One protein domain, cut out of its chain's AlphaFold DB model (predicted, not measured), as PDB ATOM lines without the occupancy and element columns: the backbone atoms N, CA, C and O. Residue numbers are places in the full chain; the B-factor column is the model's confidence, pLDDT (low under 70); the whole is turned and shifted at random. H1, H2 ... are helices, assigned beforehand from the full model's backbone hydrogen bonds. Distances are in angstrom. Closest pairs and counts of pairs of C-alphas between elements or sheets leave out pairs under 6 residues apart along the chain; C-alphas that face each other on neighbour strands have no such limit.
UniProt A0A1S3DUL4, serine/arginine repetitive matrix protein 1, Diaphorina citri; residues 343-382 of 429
ATOM      1  N   VAL A 343     149.137 194.799 175.091       94.25
ATOM      2  CA  VAL A 343     148.588 196.154 175.255       94.25
ATOM      3  C   VAL A 343     148.965 197.007 174.048       94.25
ATOM      4  O   VAL A 343     148.090 197.590 173.406       94.25
ATOM      5  N   ARG A 344     150.244 196.988 173.646       94.12
ATOM      6  CA  ARG A 344     150.699 197.663 172.418       94.12
ATOM      7  C   ARG A 344     149.993 197.139 171.170       94.12
ATOM      8  O   ARG A 344     149.538 197.936 170.351       94.12
ATOM      9  N   TYR A 345     149.837 195.821 171.036       95.00
ATOM     10  CA  TYR A 345     149.069 195.226 169.944       95.00
ATOM     11  C   TYR A 345     147.619 195.721 169.932       95.00
ATOM     12  O   TYR A 345     147.152 196.148 168.881       95.00
ATOM     13  N   ALA A 346     146.917 195.698 171.071       94.12
ATOM     14  CA  ALA A 346     145.536 196.171 171.170       94.12
ATOM     15  C   ALA A 346     145.420 197.640 170.734       94.12
ATOM     16  O   ALA A 346     144.669 197.941 169.806       94.12
ATOM     17  N   TYR A 347     146.265 198.519 171.282       94.56
ATOM     18  CA  TYR A 347     146.323 199.932 170.909       94.56
ATOM     19  C   TYR A 347     146.536 200.140 169.397       94.56
ATOM     20  O   TYR A 347     145.748 200.814 168.730       94.56
ATOM     21  N   TYR A 348     147.559 199.516 168.802       93.31
ATOM     22  CA  TYR A 348     147.824 199.658 167.364       93.31
ATOM     23  C   TYR A 348     146.771 198.962 166.473       93.31
ATOM     24  O   TYR A 348     146.659 199.283 165.282       93.31
ATOM     25  N   LYS A 349     145.997 198.014 167.018       94.00
ATOM     26  CA  LYS A 349     144.894 197.326 166.332       94.00
ATOM     27  C   LYS A 349     143.647 198.205 166.297       94.00
ATOM     28  O   LYS A 349     143.083 198.374 165.219       94.00
ATOM     29  N   GLU A 350     143.282 198.812 167.426       92.75
ATOM     30  CA  GLU A 350     142.175 199.770 167.555       92.75
ATOM     31  C   GLU A 350     142.394 201.012 166.683       92.75
ATOM     32  O   GLU A 350     141.502 201.423 165.944       92.75
ATOM     33  N   GLN A 351     143.618 201.545 166.662       90.19
ATOM     34  CA  GLN A 351     144.015 202.661 165.792       90.19
ATOM     35  C   GLN A 351     144.109 202.283 164.292       90.19
ATOM     36  O   GLN A 351     144.431 203.113 163.438       90.19
ATOM     37  N   GLY A 352     143.856 201.018 163.935       91.88
ATOM     38  CA  GLY A 352     143.822 200.545 162.551       91.88
ATOM     39  C   GLY A 352     145.183 200.468 161.847       91.88
ATOM     40  O   GLY A 352     145.217 200.267 160.629       91.88
ATOM     41  N   TYR A 353     146.304 200.594 162.569       88.00
ATOM     42  CA  TYR A 353     147.646 200.411 161.997       88.00
ATOM     43  C   TYR A 353     147.892 198.953 161.601       88.00
ATOM     44  O   TYR A 353     148.482 198.684 160.555       88.00
ATOM     45  N   LEU A 354     147.413 198.008 162.416       90.19
ATOM     46  CA  LEU A 354     147.745 196.589 162.264       90.19
ATOM     47  C   LEU A 354     146.873 195.816 161.264       90.19
ATOM     48  O   LEU A 354     147.253 194.704 160.915       90.19
ATOM     49  N   ARG A 355     145.742 196.362 160.783       90.31
ATOM     50  CA  ARG A 355     144.801 195.694 159.846       90.31
ATOM     51  C   ARG A 355     144.609 194.198 160.155       90.31
ATOM     52  O   ARG A 355     144.043 193.865 161.192       90.31
ATOM     53  N   ASP A 356     145.145 193.314 159.313       92.12
ATOM     54  CA  ASP A 356     144.980 191.856 159.373       92.12
ATOM     55  C   ASP A 356     146.173 191.150 160.049       92.12
ATOM     56  O   ASP A 356     146.269 189.921 160.051       92.12
ATOM     57  N   LEU A 357     147.121 191.907 160.615       92.00
ATOM     58  CA  LEU A 357     148.201 191.351 161.422       92.00
ATOM     59  C   LEU A 357     147.603 190.745 162.696       92.00
ATOM     60  O   LEU A 357     146.777 191.366 163.373       92.00
ATOM     61  N   THR A 358     148.005 189.513 162.997       96.25
ATOM     62  CA  THR A 358     147.619 188.804 164.221       96.25
ATOM     63  C   THR A 358     148.553 189.182 165.368       96.25
ATOM     64  O   THR A 358     149.686 189.605 165.132       96.25
ATOM     65  N   LEU A 359     148.126 188.970 166.618       96.00
ATOM     66  CA  LEU A 359     148.989 189.165 167.793       96.00
ATOM     67  C   LEU A 359     150.280 188.332 167.684       96.00
ATOM     68  O   LEU A 359     151.364 188.829 167.964       96.00
ATOM     69  N   ALA A 360     150.183 187.091 167.199       95.44
ATOM     70  CA  ALA A 360     151.338 186.213 167.013       95.44
ATOM     71  C   ALA A 360     152.310 186.703 165.921       95.44
ATOM     72  O   ALA A 360     153.518 186.497 166.039       95.44
ATOM     73  N   ASP A 361     151.812 187.346 164.861       94.56
ATOM     74  CA  ASP A 361     152.659 187.992 163.853       94.56
ATOM     75  C   ASP A 361     153.315 189.272 164.402       94.56
ATOM     76  O   ASP A 361     154.474 189.541 164.086       94.56
ATOM     77  N   TYR A 362     152.603 190.033 165.242       95.25
ATOM     78  CA  TYR A 362     153.126 191.230 165.907       95.25
ATOM     79  C   TYR A 362     154.238 190.893 166.911       95.25
ATOM     80  O   TYR A 362     155.315 191.473 166.828       95.25
ATOM     81  N   MET A 363     154.045 189.880 167.764       96.19
ATOM     82  CA  MET A 363     155.088 189.387 168.678       96.19
ATOM     83  C   MET A 363     156.366 188.981 167.924       96.19
ATOM     84  O   MET A 363     157.468 189.362 168.311       96.19
ATOM     85  N   LYS A 364     156.236 188.261 166.801       94.94
ATOM     86  CA  LYS A 364     157.387 187.871 165.960       94.94
ATOM     87  C   LYS A 364     158.077 189.066 165.304       94.94
ATOM     88  O   LYS A 364     159.297 189.051 165.148       94.94
ATOM     89  N   TRP A 365     157.307 190.069 164.885       93.62
ATOM     90  CA  TRP A 365     157.843 191.318 164.346       93.62
ATOM     91  C   TRP A 365     158.645 192.077 165.401       93.62
ATOM     92  O   TRP A 365     159.753 192.523 165.125       93.62
ATOM     93  N   GLU A 366     158.112 192.161 166.614       94.31
ATOM     94  CA  GLU A 366     158.735 192.850 167.736       94.31
ATOM     95  C   GLU A 366     160.009 192.142 168.218       94.31
ATOM     96  O   GLU A 366     161.054 192.775 168.360       94.31
ATOM     97  N   GLU A 367     159.983 190.814 168.353       94.25
ATOM     98  CA  GLU A 367     161.187 190.016 168.602       94.25
ATOM     99  C   GLU A 367     162.279 190.255 167.548       94.25
ATOM    100  O   GLU A 367     163.468 190.292 167.871       94.25
ATOM    101  N   TRP A 368     161.894 190.353 166.273       94.56
ATOM    102  CA  TRP A 368     162.824 190.649 165.186       94.56
ATOM    103  C   TRP A 368     163.350 192.087 165.276       94.56
ATOM    104  O   TRP A 368     164.541 192.308 165.064       94.56
ATOM    105  N   TRP A 369     162.492 193.040 165.638       92.94
ATOM    106  CA  TRP A 369     162.845 194.444 165.811       92.94
ATOM    107  C   TRP A 369     163.869 194.650 166.931       92.94
ATOM    108  O   TRP A 369     164.886 195.299 166.693       92.94
ATOM    109  N   TYR A 370     163.689 194.029 168.103       92.44
ATOM    110  CA  TYR A 370     164.692 194.084 169.176       92.44
ATOM    111  C   TYR A 370     166.020 193.439 168.764       92.44
ATOM    112  O   TYR A 370     167.069 194.055 168.922       92.44
ATOM    113  N   LYS A 371     165.994 192.262 168.117       93.31
ATOM    114  CA  LYS A 371     167.212 191.623 167.570       93.31
ATOM    115  C   LYS A 371     167.917 192.505 166.526       93.31
ATOM    116  O   LYS A 371     169.135 192.417 166.367       93.31
ATOM    117  N   TYR A 372     167.171 193.340 165.803       90.75
ATOM    118  CA  TYR A 372     167.714 194.311 164.854       90.75
ATOM    119  C   TYR A 372     168.303 195.551 165.550       90.75
ATOM    120  O   TYR A 372     169.369 196.006 165.139       90.75
ATOM    121  N   GLN A 373     167.679 196.051 166.623       91.50
ATOM    122  CA  GLN A 373     168.246 197.109 167.473       91.50
ATOM    123  C   GLN A 373     169.554 196.655 168.137       91.50
ATOM    124  O   GLN A 373     170.576 197.313 167.956       91.50
ATOM    125  N   ASP A 374     169.573 195.475 168.770       92.31
ATOM    126  CA  ASP A 374     170.790 194.869 169.337       92.31
ATOM    127  C   ASP A 374     171.914 194.761 168.294       92.31
ATOM    128  O   ASP A 374     173.089 195.002 168.583       92.31
ATOM    129  N   TRP A 375     171.571 194.397 167.053       94.44
ATOM    130  CA  TRP A 375     172.537 194.331 165.959       94.44
ATOM    131  C   TRP A 375     173.075 195.716 165.564       94.44
ATOM    132  O   TRP A 375     174.286 195.853 165.371       94.44
ATOM    133  N   LEU A 376     172.217 196.741 165.492       91.38
ATOM    134  CA  LEU A 376     172.628 198.123 165.221       91.38
ATOM    135  C   LEU A 376     173.538 198.679 166.322       91.38
ATOM    136  O   LEU A 376     174.551 199.307 166.009       91.38
ATOM    137  N   ASP A 377     173.224 198.434 167.592       89.50
ATOM    138  CA  ASP A 377     174.054 198.882 168.713       89.50
ATOM    139  C   ASP A 377     175.390 198.135 168.769       89.50
ATOM    140  O   ASP A 377     176.431 198.735 169.047       89.50
ATOM    141  N   ASN A 378     175.409 196.852 168.403       91.25
ATOM    142  CA  ASN A 378     176.647 196.092 168.274       91.25
ATOM    143  C   ASN A 378     177.517 196.603 167.103       91.25
ATOM    144  O   ASN A 378     178.728 196.744 167.267       91.25
ATOM    145  N   GLU A 379     176.934 196.965 165.950       88.19
ATOM    146  CA  GLU A 379     177.655 197.657 164.862       88.19
ATOM    147  C   GLU A 379     178.221 199.009 165.335       88.19
ATOM    148  O   GLU A 379     179.420 199.249 165.186       88.19
ATOM    149  N   ARG A 380     177.427 199.853 166.016       90.31
ATOM    150  CA  ARG A 380     177.911 201.118 166.613       90.31
ATOM    151  C   ARG A 380     179.042 200.889 167.616       90.31
ATOM    152  O   ARG A 380     179.992 201.675 167.669       90.31
ATOM    153  N   TYR A 381     178.974 199.816 168.401       85.44
ATOM    154  CA  TYR A 381     180.028 199.419 169.329       85.44
ATOM    155  C   TYR A 381     181.303 198.982 168.589       85.44
ATOM    156  O   TYR A 381     182.404 199.389 168.973       85.44
ATOM    157  N   PHE A 382     181.188 198.230 167.489       81.00
ATOM    158  CA  PHE A 382     182.328 197.883 166.636       81.00
ATOM    159  C   PHE A 382     182.934 199.101 165.927       81.00
ATOM    160  O   PHE A 382     184.161 199.215 165.910       81.00
TER     161      PHE A 382
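This is residues 343 to 382 of the 429 residues of the protein "serine/arginine repetitive matrix protein 1" of Diaphorina citri (UniProt A0A1S3DUL4). What is the picture? One long helix, H2, makes the length, and a short helix, H1, sits at a steep tilt near its first residues, while residues 364 to 382 of H2 stick out free. What is it made of? The printed part has 40 residues with two named helices, H1 then H2, and no named strand: all helix. It is only just loose, close to extended, with a radius of gyration of the C-alphas of 13.2 A and spans of 40 by 16 by 15 A.

Do the helices meet? H2, residues 359 to 382, and H1, residues 343 to 350, are close but not clearly touching; their closest C-alphas, those of Leu 359 and Tyr 345, are 6.4 A apart. How do they run? They run opposite ways at a steep tilt of 60 degrees. What of their backbones? In H1 and H2 every O i to N i+4 pair is within hydrogen-bond range.

Where is H2? It runs 34.5 A, from C-alpha 359 at (148.989, 189.165, 167.793) to C-alpha 382 at (182.328, 197.883, 166.636). Where is H1? It begins with C-alpha 343 at (148.588, 196.154, 175.255).

How large is it? The two C-alphas farthest apart, those of Glu 350 and Phe 382, are 40.2 A apart. Is it continuous and confident? The printed part has no cut, the 8-residue link from H1 to H2 is short, and no printed residue has a pLDDT under 70.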